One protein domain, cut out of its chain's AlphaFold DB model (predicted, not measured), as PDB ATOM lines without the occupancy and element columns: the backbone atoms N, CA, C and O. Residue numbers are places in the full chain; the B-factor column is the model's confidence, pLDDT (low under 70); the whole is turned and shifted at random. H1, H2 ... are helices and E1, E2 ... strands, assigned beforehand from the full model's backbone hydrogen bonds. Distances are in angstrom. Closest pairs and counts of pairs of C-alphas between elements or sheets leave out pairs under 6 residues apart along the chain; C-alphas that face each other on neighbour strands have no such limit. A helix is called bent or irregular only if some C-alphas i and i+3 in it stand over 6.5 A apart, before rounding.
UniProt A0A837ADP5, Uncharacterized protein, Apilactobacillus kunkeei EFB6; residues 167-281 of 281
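This is residues 167 to 281 of the 281 residues of an uncharacterized protein of Apilactobacillus kunkeei EFB6 (UniProt A0A837ADP5). A strongly twisted sheet of five strands, with E4 and E5 as two long bent ribbons, curls round the helix H2. The short helix H1 sits by E5, and H3, at the end of the chain, sits beside the strands, away from H2. The printed part has 115 residues, with the named elements in the order E1, E2, H1, H2, E3, E4, E5, H3. The sheet is mixed, in the order E1, E2, E3, E4, E5, and the class is mixed, helices and strands. The whole is compact, with a radius of gyration of the C-alphas of 14.6 A and spans of 43 by 33 by 20 A.

E1, residues 167 to 172, begins with C-alpha 167 at (-49.955, 37.456, 10.127). E2, residues 175 to 184, is 26.2 A long. H1 is residues 195 to 198, and H2, residues 209 to 222, is 19.9 A long. E3, residues 226 to 232, is 20.0 A long. E4, residues 235 to 249, is 34.9 A long and bends by 72 degrees at residue 244. E5, residues 252 to 264, is 30.2 A long and bends by 67 degrees at residue 259. H3, residues 272 to 279, ends with C-alpha 279 at (-48.074, 49.568, -2.099).

E1 and E2 form an antiparallel hairpin, with N 170 and O 178 2.8 A apart. E2 and E3 are parallel, with N 227 and O 179 2.8 A apart; E2, H1, H2 and E3 make a strand-helix-strand unit, two parallel neighbour strands with helices between, whose crossover is right-handed. E3, E4 and E5 form a meander, each strand the antiparallel neighbour of the one before; N 230 and O 239 are 2.8 A apart, and so are N 247 and O 255. H2 is on one face of the sheet, giving two layers; its closest C-alphas to E5 are those of Ala 209 and Pro 253, 5.1 A apart. H1 is on the sheet, over none of its strands, and the closest C-alphas of H1 and E5, those of Asn 196 and Lys 255, are 5.9 A apart. H3 is on the sheet at a height over the sheet of 5.8 A, over none of its strands. H2 and H3 are apart. Every O i to N i+4 pair is within hydrogen-bond range in H2 and H3, and H1 is too short for such a pair.

The two C-alphas farthest apart, those of Asn 250 and Asn 269, are 45.4 A apart. The printed part has no cut and no long link, and it ends at Arg 281, the chain's last residue. The mean pLDDT of the printed part is 90.2, and no printed residue is under 70.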
ATOM      1  N   ASP A 167     -50.220  36.291   9.272       89.06
ATOM      2  CA  ASP A 167     -49.955  37.456  10.127       89.06
ATOM      3  C   ASP A 167     -50.884  38.641   9.811       89.06
ATOM      4  O   ASP A 167     -51.151  39.473  10.681       89.06
ATOM      5  N   GLY A 168     -51.412  38.712   8.584       94.19
ATOM      6  CA  GLY A 168     -52.553  39.556   8.265       94.19
ATOM      7  C   GLY A 168     -52.915  39.633   6.785       94.19
ATOM      8  O   GLY A 168     -52.211  39.148   5.899       94.19
ATOM      9  N   ILE A 169     -54.033  40.297   6.526       96.50
ATOM     10  CA  ILE A 169     -54.446  40.811   5.226       96.50
ATOM     11  C   ILE A 169     -54.332  42.328   5.317       96.50
ATOM     12  O   ILE A 169     -55.008  42.954   6.136       96.50
ATOM     13  N   LEU A 170     -53.455  42.897   4.496       96.44
ATOM     14  CA  LEU A 170     -53.233  44.332   4.418       96.44
ATOM     15  C   LEU A 170     -54.301  44.957   3.526       96.44
ATOM     16  O   LEU A 170     -54.420  44.627   2.340       96.44
ATOM     17  N   PHE A 171     -55.052  45.876   4.112       95.75
ATOM     18  CA  PHE A 171     -55.927  46.795   3.414       95.75
ATOM     19  C   PHE A 171     -55.180  48.087   3.137       95.75
ATOM     20  O   PHE A 171     -54.495  48.620   4.007       95.75
ATOM     21  N   PHE A 172     -55.347  48.591   1.926       93.19
ATOM     22  CA  PHE A 172     -54.868  49.904   1.533       93.19
ATOM     23  C   PHE A 172     -55.954  50.580   0.698       93.19
ATOM     24  O   PHE A 172     -56.547  49.937  -0.178       93.19
ATOM     25  N   ASP A 173     -56.273  51.830   1.036       88.00
ATOM     26  CA  ASP A 173     -57.393  52.589   0.465       88.00
ATOM     27  C   ASP A 173     -58.707  51.787   0.478       88.00
ATOM     28  O   ASP A 173     -59.395  51.597  -0.527       88.00
ATOM     29  N   ASN A 174     -59.036  51.256   1.657       88.75
ATOM     30  CA  ASN A 174     -60.243  50.475   1.933       88.75
ATOM     31  C   ASN A 174     -60.408  49.156   1.158       88.75
ATOM     32  O   ASN A 174     -61.484  48.560   1.199       88.75
ATOM     33  N   SER A 175     -59.369  48.668   0.484       91.75
ATOM     34  CA  SER A 175     -59.425  47.418  -0.279       91.75
ATOM     35  C   SER A 175     -58.355  46.435   0.184       91.75
ATOM     36  O   SER A 175     -57.229  46.864   0.432       91.75
ATOM     37  N   PRO A 176     -58.645  45.123   0.256       95.31
ATOM     38  CA  PRO A 176     -57.614  44.134   0.540       95.31
ATOM     39  C   PRO A 176     -56.632  44.096  -0.636       95.31
ATOM     40  O   PRO A 176     -57.045  43.950  -1.790       95.31
ATOM     41  N   LYS A 177     -55.338  44.261  -0.355       95.12
ATOM     42  CA  LYS A 177     -54.287  44.319  -1.383       95.12
ATOM     43  C   LYS A 177     -53.291  43.178  -1.283       95.12
ATOM     44  O   LYS A 177     -52.932  42.617  -2.311       95.12
ATOM     45  N   TYR A 178     -52.868  42.816  -0.073       96.69
ATOM     46  CA  TYR A 178     -51.818  41.817   0.124       96.69
ATOM     47  C   TYR A 178     -52.151  40.884   1.287       96.69
ATOM     48  O   TYR A 178     -52.745  41.300   2.281       96.69
ATOM     49  N   ILE A 179     -51.700  39.635   1.199       97.19
ATOM     50  CA  ILE A 179     -51.391  38.849   2.397       97.19
ATOM     51  C   ILE A 179     -50.061  39.374   2.924       97.19
ATOM     52  O   ILE A 179     -49.102  39.431   2.155       97.19
ATOM     53  N   ILE A 180     -49.988  39.764   4.194       96.38
ATOM     54  CA  ILE A 180     -48.750  40.249   4.804       96.38
ATOM     55  C   ILE A 180     -48.195  39.232   5.797       96.38
ATOM     56  O   ILE A 180     -48.930  38.672   6.604       96.38
ATOM     57  N   GLU A 181     -46.887  39.014   5.716       95.06
ATOM     58  CA  GLU A 181     -46.105  38.187   6.630       95.06
ATOM     59  C   GLU A 181     -45.020  39.047   7.285       95.06
ATOM     60  O   GLU A 181     -44.188  39.642   6.592       95.06
ATOM     61  N   PHE A 182     -44.975  39.083   8.611       93.88
ATOM     62  CA  PHE A 182     -43.957  39.788   9.374       93.88
ATOM     63  C   PHE A 182     -42.898  38.815   9.884       93.88
ATOM     64  O   PHE A 182     -43.170  37.876  10.628       93.88
ATOM     65  N   GLN A 183     -41.639  39.066   9.534       91.31
ATOM     66  CA  GLN A 183     -40.536  38.200   9.933       91.31
ATOM     67  C   GLN A 183     -39.476  38.963  10.709       91.31
ATOM     68  O   GLN A 183     -38.751  39.805  10.180       91.31
ATOM     69  N   THR A 184     -39.350  38.623  11.985       90.81
ATOM     70  CA  THR A 184     -38.306  39.179  12.841       90.81
ATOM     71  C   THR A 184     -36.979  38.469  12.593       90.81
ATOM     72  O   THR A 184     -36.908  37.238  12.583       90.81
ATOM     73  N   THR A 185     -35.889  39.225  12.463       90.12
ATOM     74  CA  THR A 185     -34.540  38.679  12.309       90.12
ATOM     75  C   THR A 185     -33.544  39.247  13.316       90.12
ATOM     76  O   THR A 185     -33.630  40.392  13.756       90.12
ATOM     77  N   LYS A 186     -32.559  38.417  13.675       89.00
ATOM     78  CA  LYS A 186     -31.367  38.833  14.426       89.00
ATOM     79  C   LYS A 186     -30.218  39.274  13.515       89.00
ATOM     80  O   LYS A 186     -29.205  39.727  14.034       89.00
ATOM     81  N   ARG A 187     -30.338  39.080  12.193       87.88
ATOM     82  CA  ARG A 187     -29.341  39.583  11.241       87.88
ATOM     83  C   ARG A 187     -29.353  41.104  11.255       87.88
ATOM     84  O   ARG A 187     -30.421  41.697  11.366       87.88
ATOM     85  N   TYR A 188     -28.168  41.680  11.143       86.12
ATOM     86  CA  TYR A 188     -27.961  43.111  11.051       86.12
ATOM     87  C   TYR A 188     -26.837  43.368  10.037       86.12
ATOM     88  O   TYR A 188     -25.771  42.768  10.206       86.12
ATOM     89  N   PRO A 189     -27.052  44.245   9.040       89.62
ATOM     90  CA  PRO A 189     -28.302  44.968   8.763       89.62
ATOM     91  C   PRO A 189     -29.404  44.077   8.147       89.62
ATOM     92  O   PRO A 189     -29.126  43.056   7.515       89.62
ATOM     93  N   VAL A 190     -30.674  44.465   8.301       92.00
ATOM     94  CA  VAL A 190     -31.860  43.700   7.850       92.00
ATOM     95  C   VAL A 190     -31.856  43.440   6.344       92.00
ATOM     96  O   VAL A 190     -32.392  42.429   5.885       92.00
ATOM     97  N   ILE A 191     -31.202  44.309   5.568       90.00
ATOM     98  CA  ILE A 191     -31.045  44.162   4.118       90.00
ATOM     99  C   ILE A 191     -30.356  42.840   3.732       90.00
ATOM    100  O   ILE A 191     -30.693  42.260   2.697       90.00
ATOM    101  N   GLU A 192     -29.484  42.309   4.597       90.56
ATOM    102  CA  GLU A 192     -28.763  41.038   4.409       90.56
ATOM    103  C   GLU A 192     -29.596  39.795   4.761       90.56
ATOM    104  O   GLU A 192     -29.135  38.650   4.654       90.56
ATOM    105  N   HIS A 193     -30.834  39.979   5.220       92.50
ATOM    106  CA  HIS A 193     -31.733  38.860   5.431       92.50
ATOM    107  C   HIS A 193     -32.280  38.335   4.098       92.50
ATOM    108  O   HIS A 193     -32.853  39.085   3.297       92.50
ATOM    109  N   ASP A 194     -32.177  37.017   3.907       91.56
ATOM    110  CA  ASP A 194     -32.915  36.293   2.878       91.56
ATOM    111  C   ASP A 194     -33.720  35.144   3.494       91.56
ATOM    112  O   ASP A 194     -33.179  34.232   4.123       91.56
ATOM    113  N   ASN A 195     -35.033  35.170   3.281       93.06
ATOM    114  CA  ASN A 195     -35.962  34.157   3.771       93.06
ATOM    115  C   ASN A 195     -35.676  32.784   3.128       93.06
ATOM    116  O   ASN A 195     -35.945  31.744   3.732       93.06
ATOM    117  N   ASN A 196     -35.061  32.767   1.933       93.06
ATOM    118  CA  ASN A 196     -34.625  31.533   1.276       93.06
ATOM    119  C   ASN A 196     -33.640  30.715   2.122       93.06
ATOM    120  O   ASN A 196     -33.643  29.483   2.035       93.06
ATOM    121  N   ASP A 197     -32.866  31.370   2.993       91.00
ATOM    122  CA  ASP A 197     -31.913  30.695   3.872       91.00
ATOM    123  C   ASP A 197     -32.601  29.720   4.827       91.00
ATOM    124  O   ASP A 197     -31.948  28.786   5.291       91.00
ATOM    125  N   TRP A 198     -33.900  29.888   5.100       89.38
ATOM    126  CA  TRP A 198     -34.683  29.117   6.075       89.38
ATOM    127  C   TRP A 198     -35.649  28.106   5.438       89.38
ATOM    128  O   TRP A 198     -36.243  27.292   6.145       89.38
ATOM    129  N   MET A 199     -35.749  28.071   4.104       89.19
ATOM    130  CA  MET A 199     -36.665  27.176   3.378       89.19
ATOM    131  C   MET A 199     -36.401  25.698   3.674       89.19
ATOM    132  O   MET A 199     -37.323  24.931   3.960       89.19
ATOM    133  N   LYS A 200     -35.125  25.297   3.623       85.19
ATOM    134  CA  LYS A 200     -34.711  23.897   3.776       85.19
ATOM    135  C   LYS A 200     -34.484  23.536   5.240       85.19
ATOM    136  O   LYS A 200     -33.706  24.187   5.947       85.19
ATOM    137  N   ALA A 201     -35.108  22.438   5.657       83.75
ATOM    138  CA  ALA A 201     -34.800  21.780   6.918       83.75
ATOM    139  C   ALA A 201     -33.314  21.393   6.977       83.75
ATOM    140  O   ALA A 201     -32.703  21.057   5.964       83.75
ATOM    141  N   THR A 202     -32.739  21.427   8.172       81.50
ATOM    142  CA  THR A 202     -31.403  20.884   8.455       81.50
ATOM    143  C   THR A 202     -31.490  20.022   9.707       81.50
ATOM    144  O   THR A 202     -32.527  19.970  10.366       81.50
ATOM    145  N   THR A 203     -30.390  19.384  10.099       78.56
ATOM    146  CA  THR A 203     -30.319  18.624  11.358       78.56
ATOM    147  C   THR A 203     -30.678  19.459  12.595       78.56
ATOM    148  O   THR A 203     -31.077  18.897  13.609       78.56
ATOM    149  N   ARG A 204     -30.572  20.793  12.517       76.25
ATOM    150  CA  ARG A 204     -30.842  21.723  13.625       76.25
ATOM    151  C   ARG A 204     -32.128  22.538  13.466       76.25
ATOM    152  O   ARG A 204     -32.465  23.291  14.374       76.25
ATOM    153  N   ARG A 205     -32.840  22.442  12.334       77.75
ATOM    154  CA  ARG A 205     -34.028  23.277  12.069       77.75
ATOM    155  C   ARG A 205     -35.074  22.575  11.207       77.75
ATOM    156  O   ARG A 205     -34.744  21.855  10.270       77.75
ATOM    157  N   LYS A 206     -36.348  22.866  11.475       77.81
ATOM    158  CA  LYS A 206     -37.506  22.262  10.793       77.81
ATOM    159  C   LYS A 206     -37.690  22.725   9.339       77.81
ATOM    160  O   LYS A 206     -38.240  21.964   8.547       77.81
ATOM    161  N   GLY A 207     -37.209  23.923   8.999       86.56
ATOM    162  CA  GLY A 207     -37.417  24.565   7.698       86.56
ATOM    163  C   GLY A 207     -38.830  25.138   7.524       86.56
ATOM    164  O   GLY A 207     -39.784  24.655   8.141       86.56
ATOM    165  N   ASP A 208     -38.954  26.142   6.655       90.25
ATOM    166  CA  ASP A 208     -40.179  26.942   6.517       90.25
ATOM    167  C   ASP A 208     -41.060  26.560   5.323       90.25
ATOM    168  O   ASP A 208     -42.132  27.132   5.149       90.25
ATOM    169  N   ALA A 209     -40.685  25.549   4.532       90.88
ATOM    170  CA  ALA A 209     -41.453  25.122   3.355       90.88
ATOM    171  C   ALA A 209     -42.959  24.935   3.639       90.88
ATOM    172  O   ALA A 209     -43.807  25.385   2.874       90.88
ATOM    173  N   LYS A 210     -43.321  24.329   4.780       87.62
ATOM    174  CA  LYS A 210     -44.734  24.139   5.165       87.62
ATOM    175  C   LYS A 210     -45.434  25.430   5.606       87.62
ATOM    176  O   LYS A 210     -46.636  25.539   5.391       87.62
ATOM    177  N   ARG A 211     -44.708  26.378   6.216       88.62
ATOM    178  CA  ARG A 211     -45.234  27.709   6.568       88.62
ATOM    179  C   ARG A 211     -45.559  28.471   5.286       88.62
ATOM    180  O   ARG A 211     -46.700  28.865   5.086       88.62
ATOM    181  N   TRP A 212     -44.605  28.521   4.357       93.56
ATOM    182  CA  TRP A 212     -44.796  29.149   3.049       93.56
ATOM    183  C   TRP A 212     -45.882  28.482   2.207       93.56
ATOM    184  O   TRP A 212     -46.622  29.182   1.525       93.56
ATOM    185  N   GLN A 213     -46.052  27.155   2.288       92.12
ATOM    186  CA  GLN A 213     -47.176  26.484   1.626       92.12
ATOM    187  C   GLN A 213     -48.525  26.971   2.174       92.12
ATOM    188  O   GLN A 213     -49.460  27.153   1.401       92.12
ATOM    189  N   SER A 214     -48.634  27.194   3.488       90.62
ATOM    190  CA  SER A 214     -49.858  27.715   4.111       90.62
ATOM    191  C   SER A 214     -50.183  29.118   3.600       90.62
ATOM    192  O   SER A 214     -51.296  29.360   3.139       90.62
ATOM    193  N   ILE A 215     -49.187  30.009   3.594       93.88
ATOM    194  CA  ILE A 215     -49.327  31.392   3.112       93.88
ATOM    195  C   ILE A 215     -49.685  31.409   1.618       93.88
ATOM    196  O   ILE A 215     -50.604  32.116   1.210       93.88
ATOM    197  N   LYS A 216     -49.028  30.564   0.808       95.19
ATOM    198  CA  LYS A 216     -49.348  30.373  -0.613       95.19
ATOM    199  C   LYS A 216     -50.802  29.940  -0.817       95.19
ATOM    200  O   LYS A 216     -51.489  30.527  -1.641       95.19
ATOM    201  N   ASN A 217     -51.283  28.956  -0.054       93.94
ATOM    202  CA  ASN A 217     -52.664  28.475  -0.173       93.94
ATOM    203  C   ASN A 217     -53.682  29.584   0.133       93.94
ATOM    204  O   ASN A 217     -54.704  29.686  -0.548       93.94
ATOM    205  N   VAL A 218     -53.410  30.416   1.144       94.56
ATOM    206  CA  VAL A 218     -54.258  31.568   1.497       94.56
ATOM    207  C   VAL A 218     -54.241  32.607   0.378       94.56
ATOM    208  O   VAL A 218     -55.305  32.999  -0.095       94.56
ATOM    209  N   SER A 219     -53.052  32.981  -0.100       95.56
ATOM    210  CA  SER A 219     -52.854  33.903  -1.223       95.56
ATOM    211  C   SER A 219     -53.601  33.463  -2.483       95.56
ATOM    212  O   SER A 219     -54.360  34.246  -3.045       95.56
ATOM    213  N   GLU A 220     -53.473  32.199  -2.891       95.06
ATOM    214  CA  GLU A 220     -54.159  31.664  -4.074       95.06
ATOM    215  C   GLU A 220     -55.677  31.591  -3.890       95.06
ATOM    216  O   GLU A 220     -56.427  31.814  -4.840       95.06
ATOM    217  N   THR A 221     -56.143  31.294  -2.674       94.31
ATOM    218  CA  THR A 221     -57.582  31.223  -2.393       94.31
ATOM    219  C   THR A 221     -58.219  32.612  -2.394       94.31
ATOM    220  O   THR A 221     -59.291  32.787  -2.970       94.31
ATOM    221  N   LEU A 222     -57.550  33.601  -1.797       94.25
ATOM    222  CA  LEU A 222     -58.020  34.987  -1.738       94.25
ATOM    223  C   LEU A 222     -57.654  35.808  -2.981       94.25
ATOM    224  O   LEU A 222     -58.135  36.926  -3.128       94.25
ATOM    225  N   LYS A 223     -56.832  35.257  -3.884       95.38
ATOM    226  CA  LYS A 223     -56.278  35.941  -5.065       95.38
ATOM    227  C   LYS A 223     -55.541  37.236  -4.700       95.38
ATOM    228  O   LYS A 223     -55.633  38.230  -5.416       95.38
ATOM    229  N   LEU A 224     -54.809  37.213  -3.588       95.56
ATOM    230  CA  LEU A 224     -54.031  38.347  -3.096       95.56
ATOM    231  C   LEU A 224     -52.531  38.035  -3.171       95.56
ATOM    232  O   LEU A 224     -52.130  36.960  -2.717       95.56
ATOM    233  N   PRO A 225     -51.687  38.937  -3.702       96.56
ATOM    234  CA  PRO A 225     -50.233  38.784  -3.658       96.56
ATOM    235  C   PRO A 225     -49.704  38.738  -2.217       96.56
ATOM    236  O   PRO A 225     -50.357  39.202  -1.282       96.56
ATOM    237  N   ILE A 226     -48.503  38.180  -2.036       97.50
ATOM    238  CA  ILE A 226     -47.861  38.066  -0.719       97.50
ATOM    239  C   ILE A 226     -46.795  39.151  -0.575       97.50
ATOM    240  O   ILE A 226     -45.865  39.231  -1.382       97.50
ATOM    241  N   LEU A 227     -46.915  39.932   0.491       97.00
ATOM    242  CA  LEU A 227     -45.947  40.914   0.948       97.00
ATOM    243  C   LEU A 227     -45.246  40.395   2.208       97.00
ATOM    244  O   LEU A 227     -45.888  39.938   3.148       97.00
ATOM    245  N   VAL A 228     -43.922  40.481   2.244       96.12
ATOM    246  CA  VAL A 228     -43.110  40.074   3.393       96.12
ATOM    247  C   VAL A 228     -42.412  41.297   3.965       96.12
ATOM    248  O   VAL A 228     -41.670  41.974   3.256       96.12
ATOM    249  N   ALA A 229     -42.625  41.554   5.251       95.31
ATOM    250  CA  ALA A 229     -41.985  42.616   6.007       95.31
ATOM    251  C   ALA A 229     -40.960  42.022   6.979       95.31
ATOM    252  O   ALA A 229     -41.308  41.464   8.021       95.31
ATOM    253  N   VAL A 230     -39.677  42.139   6.641       94.69
ATOM    254  CA  VAL A 230     -38.577  41.674   7.489       94.69
ATOM    255  C   VAL A 230     -38.066  42.827   8.340       94.69
ATOM    256  O   VAL A 230     -37.772  43.898   7.816       94.69
ATOM    257  N   TRP A 231     -37.919  42.610   9.643       93.19
ATOM    258  CA  TRP A 231     -37.471  43.648  10.572       93.19
ATOM    259  C   TRP A 231     -36.562  43.098  11.664       93.19
ATOM    260  O   TRP A 231     -36.594  41.908  11.980       93.19
ATOM    261  N   SER A 232     -35.753  43.971  12.265       91.56
ATOM    262  CA  SER A 232     -34.932  43.627  13.425       91.56
ATOM    263  C   SER A 232     -35.299  44.496  14.627       91.56
ATOM    264  O   SER A 232     -35.520  45.699  14.472       91.56
ATOM    265  N   PRO A 233     -35.314  43.951  15.857       88.69
ATOM    266  CA  PRO A 233     -35.386  44.770  17.063       88.69
ATOM    267  C   PRO A 233     -34.204  45.745  17.195       88.69
ATOM    268  O   PRO A 233     -34.334  46.745  17.889       88.69
ATOM    269  N   ASN A 234     -33.083  45.472  16.517       89.12
ATOM    270  CA  ASN A 234     -31.815  46.187  16.686       89.12
ATOM    271  C   ASN A 234     -31.617  47.385  15.737       89.12
ATOM    272  O   ASN A 234     -30.626  48.095  15.872       89.12
ATOM    273  N   GLU A 235     -32.511  47.614  14.771       89.44
ATOM    274  CA  GLU A 235     -32.395  48.721  13.806       89.44
ATOM    275  C   GLU A 235     -33.771  49.194  13.350       89.44
ATOM    276  O   GLU A 235     -34.650  48.360  13.189       89.44
ATOM    277  N   ASP A 236     -33.985  50.484  13.107       87.94
ATOM    278  CA  ASP A 236     -35.323  50.993  12.759       87.94
ATOM    279  C   ASP A 236     -35.789  50.626  11.352       87.94
ATOM    280  O   ASP A 236     -36.990  50.509  11.126       87.94
ATOM    281  N   ASN A 237     -34.850  50.377  10.446       90.50
ATOM    282  CA  ASN A 237     -35.135  50.028   9.065       90.50
ATOM    283  C   ASN A 237     -35.827  48.662   8.968       90.50
ATOM    284  O   ASN A 237     -35.605  47.753   9.776       90.50
ATOM    285  N   PHE A 238     -36.639  48.495   7.931       93.50
ATOM    286  CA  PHE A 238     -37.233  47.207   7.589       93.50
ATOM    287  C   PHE A 238     -37.200  46.982   6.085       93.50
ATOM    288  O   PHE A 238     -37.065  47.908   5.291       93.50
ATOM    289  N   LYS A 239     -37.303  45.721   5.687       93.50
ATOM    290  CA  LYS A 239     -37.248  45.293   4.294       93.50
ATOM    291  C   LYS A 239     -38.627  44.802   3.871       93.50
ATOM    292  O   LYS A 239     -39.167  43.900   4.509       93.50
ATOM    293  N   LEU A 240     -39.181  45.379   2.811       94.19
ATOM    294  CA  LEU A 240     -40.418  44.931   2.172       94.19
ATOM    295  C   LEU A 240     -40.097  44.154   0.909       94.19
ATOM    296  O   LEU A 240     -39.296  44.593   0.090       94.19
ATOM    297  N   ARG A 241     -40.723  42.991   0.747       94.25
ATOM    298  CA  ARG A 241     -40.492  42.127  -0.411       94.25
ATOM    299  C   ARG A 241     -41.808  41.574  -0.924       94.25
ATOM    300  O   ARG A 241     -42.558  40.970  -0.157       94.25
ATOM    301  N   LYS A 242     -42.067  41.734  -2.217       95.81
ATOM    302  CA  LYS A 242     -43.238  41.156  -2.888       95.81
ATOM    303  C   LYS A 242     -42.840  39.820  -3.504       95.81
ATOM    304  O   LYS A 242     -41.814  39.720  -4.182       95.81
ATOM    305  N   ILE A 243     -43.608  38.768  -3.233       96.50
ATOM    306  CA  ILE A 243     -43.354  37.444  -3.814       96.50
ATOM    307  C   ILE A 243     -43.969  37.389  -5.212       96.50
ATOM    308  O   ILE A 243     -45.177  37.546  -5.351       96.50
ATOM    309  N   ASN A 244     -43.150  37.069  -6.217       96.12
ATOM    310  CA  ASN A 244     -43.622  36.754  -7.565       96.12
ATOM    311  C   ASN A 244     -44.180  35.324  -7.609       96.12
ATOM    312  O   ASN A 244     -45.301  35.063  -8.035       96.12
ATOM    313  N   SER A 245     -43.369  34.357  -7.172       96.06
ATOM    314  CA  SER A 245     -43.729  32.941  -7.229       96.06
ATOM    315  C   SER A 245     -42.892  32.088  -6.278       96.06
ATOM    316  O   SER A 245     -41.934  32.548  -5.654       96.06
ATOM    317  N   PHE A 246     -43.243  30.807  -6.184       96.62
ATOM    318  CA  PHE A 246     -42.445  29.803  -5.495       96.62
ATOM    319  C   PHE A 246     -41.936  28.771  -6.497       96.62
ATOM    320  O   PHE A 246     -42.706  28.224  -7.288       96.62
ATOM    321  N   ARG A 247     -40.649  28.429  -6.414       96.56
ATOM    322  CA  ARG A 247     -40.146  27.200  -7.027       96.56
ATOM    323  C   ARG A 247     -40.584  26.026  -6.163       96.56
ATOM    324  O   ARG A 247     -40.212  25.952  -4.991       96.56
ATOM    325  N   MET A 248     -41.349  25.115  -6.751       94.81
ATOM    326  CA  MET A 248     -41.908  23.959  -6.055       94.81
ATOM    327  C   MET A 248     -41.003  22.731  -6.198       94.81
ATOM    328  O   MET A 248     -40.412  22.508  -7.252       94.81
ATOM    329  N   ASN A 249     -40.933  21.909  -5.153       91.50
ATOM    330  CA  ASN A 249     -40.326  20.581  -5.173       91.50
ATOM    331  C   ASN A 249     -41.214  19.619  -4.371       91.50
ATOM    332  O   ASN A 249     -41.526  19.894  -3.212       91.50
ATOM    333  N   ASN A 250     -41.647  18.513  -4.985       88.00
ATOM    334  CA  ASN A 250     -42.547  17.525  -4.375       88.00
ATOM    335  C   ASN A 250     -43.789  18.149  -3.706       88.00
ATOM    336  O   ASN A 250     -44.166  17.784  -2.594       88.00
ATOM    337  N   GLY A 251     -44.399  19.136  -4.372       85.88
ATOM    338  CA  GLY A 251     -45.605  19.810  -3.886       85.88
ATOM    339  C   GLY A 251     -45.393  20.767  -2.709       85.88
ATOM    340  O   GLY A 251     -46.377  21.209  -2.131       85.88
ATOM    341  N   LEU A 252     -44.146  21.099  -2.354       90.56
ATOM    342  CA  LEU A 252     -43.818  22.097  -1.332       90.56
ATOM    343  C   LEU A 252     -42.935  23.219  -1.902       90.56
ATOM    344  O   LEU A 252     -42.135  22.963  -2.806       90.56
ATOM    345  N   PRO A 253     -43.017  24.449  -1.367       93.81
ATOM    346  CA  PRO A 253     -42.112  25.527  -1.725       93.81
ATOM    347  C   PRO A 253     -40.674  25.172  -1.345       93.81
ATOM    348  O   PRO A 253     -40.382  24.837  -0.198       93.81
ATOM    349  N   GLU A 254     -39.766  25.260  -2.312       94.44
ATOM    350  CA  GLU A 254     -38.329  25.046  -2.117       94.44
ATOM    351  C   GLU A 254     -37.552  26.367  -2.122       94.44
ATOM    352  O   GLU A 254     -36.557  26.506  -1.411       94.44
ATOM    353  N   LYS A 255     -38.004  27.332  -2.930       95.25
ATOM    354  CA  LYS A 255     -37.392  28.656  -3.063       95.25
ATOM    355  C   LYS A 255     -38.462  29.708  -3.348       95.25
ATOM    356  O   LYS A 255     -39.363  29.457  -4.144       95.25
ATOM    357  N   ILE A 256     -38.330  30.875  -2.738       96.81
ATOM    358  CA  ILE A 256     -39.114  32.077  -3.023       96.81
ATOM    359  C   ILE A 256     -38.440  32.841  -4.162       96.81
ATOM    360  O   ILE A 256     -37.227  33.083  -4.127       96.81
ATOM    361  N   ILE A 257     -39.225  33.207  -5.170       96.75
ATOM    362  CA  ILE A 257     -38.829  34.095  -6.258       96.75
ATOM    363  C   ILE A 257     -39.450  35.461  -5.976       96.75
ATOM    364  O   ILE A 257     -40.672  35.605  -5.963       96.75
ATOM    365  N   TRP A 258     -38.597  36.445  -5.716       95.38
ATOM    366  CA  TRP A 258     -39.003  37.811  -5.398       95.38
ATOM    367  C   TRP A 258     -39.333  38.585  -6.678       95.38
ATOM    368  O   TRP A 258     -38.645  38.426  -7.686       95.38
ATOM    369  N   GLU A 259     -40.395  39.382  -6.633       93.81
ATOM    370  CA  GLU A 259     -40.745  40.362  -7.670       93.81
ATOM    371  C   GLU A 259     -40.003  41.669  -7.405       93.81
ATOM    372  O   GLU A 259     -39.271  42.171  -8.252       93.81
ATOM    373  N   GLU A 260     -40.151  42.161  -6.178       88.12
ATOM    374  CA  GLU A 260     -39.587  43.416  -5.716       88.12
ATOM    375  C   GLU A 260     -38.961  43.230  -4.337       88.12
ATOM    376  O   GLU A 260     -39.404  42.409  -3.525       88.12
ATOM    377  N   ASP A 261     -37.922  44.017  -4.083       87.94
ATOM    378  CA  ASP A 261     -37.193  44.055  -2.826       87.94
ATOM    379  C   ASP A 261     -36.848  45.513  -2.516       87.94
ATOM    380  O   ASP A 261     -36.166  46.177  -3.300       87.94
ATOM    381  N   TYR A 262     -37.365  46.022  -1.403       87.88
ATOM    382  CA  TYR A 262     -37.272  47.421  -1.027       87.88
ATOM    383  C   TYR A 262     -36.810  47.561   0.424       87.88
ATOM    384  O   TYR A 262     -37.447  47.060   1.353       87.88
ATOM    385  N   LEU A 263     -35.704  48.278   0.630       88.31
ATOM    386  CA  LEU A 263     -35.287  48.705   1.960       88.31
ATOM    387  C   LEU A 263     -36.021  49.993   2.319       88.31
ATOM    388  O   LEU A 263     -35.854  51.016   1.660       88.31
ATOM    389  N   TYR A 264     -36.797  49.941   3.391       83.75
ATOM    390  CA  TYR A 264     -37.415  51.108   3.984       83.75
ATOM    391  C   TYR A 264     -36.513  51.629   5.112       83.75
ATOM    392  O   TYR A 264     -36.428  51.031   6.187       83.75
ATOM    393  N   ASP A 265     -35.822  52.735   4.843       81.44
ATOM    394  CA  ASP A 265     -34.810  53.348   5.711       81.44
ATOM    395  C   ASP A 265     -35.271  54.641   6.411       81.44
ATOM    396  O   ASP A 265     -34.519  55.247   7.171       81.44
ATOM    397  N   ASP A 266     -36.527  55.044   6.196       72.00
ATOM    398  CA  ASP A 266     -37.060  56.345   6.618       72.00
ATOM    399  C   ASP A 266     -38.138  56.233   7.715       72.00
ATOM    400  O   ASP A 266     -39.119  56.980   7.760       72.00
ATOM    401  N   VAL A 267     -38.002  55.241   8.605       76.56
ATOM    402  CA  VAL A 267     -38.994  54.964   9.670       76.56
ATOM    403  C   VAL A 267     -39.049  56.100  10.683       76.56
ATOM    404  O   VAL A 267     -40.130  56.494  11.117       76.56
ATOM    405  N   LYS A 268     -37.889  56.672  11.024       74.88
ATOM    406  CA  LYS A 268     -37.779  57.750  12.017       74.88
ATOM    407  C   LYS A 268     -38.536  59.012  11.614       74.88
ATOM    408  O   LYS A 268     -39.109  59.661  12.482       74.88
ATOM    409  N   ASN A 269     -38.563  59.335  10.322       77.25
ATOM    410  CA  ASN A 269     -39.242  60.532   9.824       77.25
ATOM    411  C   ASN A 269     -40.717  60.285   9.480       77.25
ATOM    412  O   ASN A 269     -41.387  61.203   9.018       77.25
ATOM    413  N   LYS A 270     -41.230  59.063   9.693       79.31
ATOM    414  CA  LYS A 270     -42.618  58.673   9.398       79.31
ATOM    415  C   LYS A 270     -43.086  59.036   7.986       79.31
ATOM    416  O   LYS A 270     -44.225  59.435   7.770       79.31
ATOM    417  N   ASN A 271     -42.192  58.883   7.014       82.00
ATOM    418  CA  ASN A 271     -42.456  59.259   5.632       82.00
ATOM    419  C   ASN A 271     -43.253  58.190   4.866       82.00
ATOM    420  O   ASN A 271     -42.702  57.406   4.092       82.00
ATOM    421  N   PHE A 272     -44.570  58.171   5.053       86.69
ATOM    422  CA  PHE A 272     -45.432  57.166   4.434       86.69
ATOM    423  C   PHE A 272     -45.479  57.220   2.902       86.69
ATOM    424  O   PHE A 272     -45.858  56.219   2.301       86.69
ATOM    425  N   ASP A 273     -45.038  58.300   2.249       84.31
ATOM    426  CA  ASP A 273     -45.124  58.447   0.788       84.31
ATOM    427  C   ASP A 273     -44.380  57.332   0.049       84.31
ATOM    428  O   ASP A 273     -44.879  56.779  -0.931       84.31
ATOM    429  N   ARG A 274     -43.202  56.937   0.547       82.06
ATOM    430  CA  ARG A 274     -42.420  55.831  -0.034       82.06
ATOM    431  C   ARG A 274     -43.109  54.481   0.149       82.06
ATOM    432  O   ARG A 274     -43.088  53.655  -0.761       82.06
ATOM    433  N   LEU A 275     -43.724  54.266   1.313       86.56
ATOM    434  CA  LEU A 275     -44.492  53.054   1.595       86.56
ATOM    435  C   LEU A 275     -45.727  52.986   0.691       86.56
ATOM    436  O   LEU A 275     -45.969  51.967   0.055       86.56
ATOM    437  N   ILE A 276     -46.470  54.087   0.594       86.56
ATOM    438  CA  ILE A 276     -47.662  54.219  -0.246       86.56
ATOM    439  C   ILE A 276     -47.305  54.024  -1.721       86.56
ATOM    440  O   ILE A 276     -48.002  53.307  -2.434       86.56
ATOM    441  N   PHE A 277     -46.203  54.611  -2.187       85.69
ATOM    442  CA  PHE A 277     -45.725  54.414  -3.552       85.69
ATOM    443  C   PHE A 277     -45.428  52.940  -3.846       85.69
ATOM    444  O   PHE A 277     -45.819  52.439  -4.898       85.69
ATOM    445  N   PHE A 278     -44.784  52.237  -2.910       86.25
ATOM    446  CA  PHE A 278     -44.526  50.804  -3.029       86.25
ATOM    447  C   PHE A 278     -45.827  49.985  -3.056       86.25
ATOM    448  O   PHE A 278     -45.991  49.126  -3.911       86.25
ATOM    449  N   LEU A 279     -46.787  50.280  -2.172       87.06
ATOM    450  CA  LEU A 279     -48.074  49.568  -2.099       87.06
ATOM    451  C   LEU A 279     -49.000  49.814  -3.305       87.06
ATOM    452  O   LEU A 279     -49.983  49.093  -3.475       87.06
ATOM    453  N   ASN A 280     -48.713  50.822  -4.132       84.81
ATOM    454  CA  ASN A 280     -49.447  51.103  -5.367       84.81
ATOM    455  C   ASN A 280     -48.912  50.343  -6.597       84.81
ATOM    456  O   ASN A 280     -49.488  50.479  -7.678       84.81
ATOM    457  N   ARG A 281     -47.827  49.569  -6.454       75.81
ATOM    458  CA  ARG A 281     -47.195  48.779  -7.525       75.81
ATOM    459  C   ARG A 281     -47.588  47.293  -7.491       75.81
ATOM    460  O   ARG A 281     -47.838  46.742  -8.582       75.81
TER     461      ARG A 281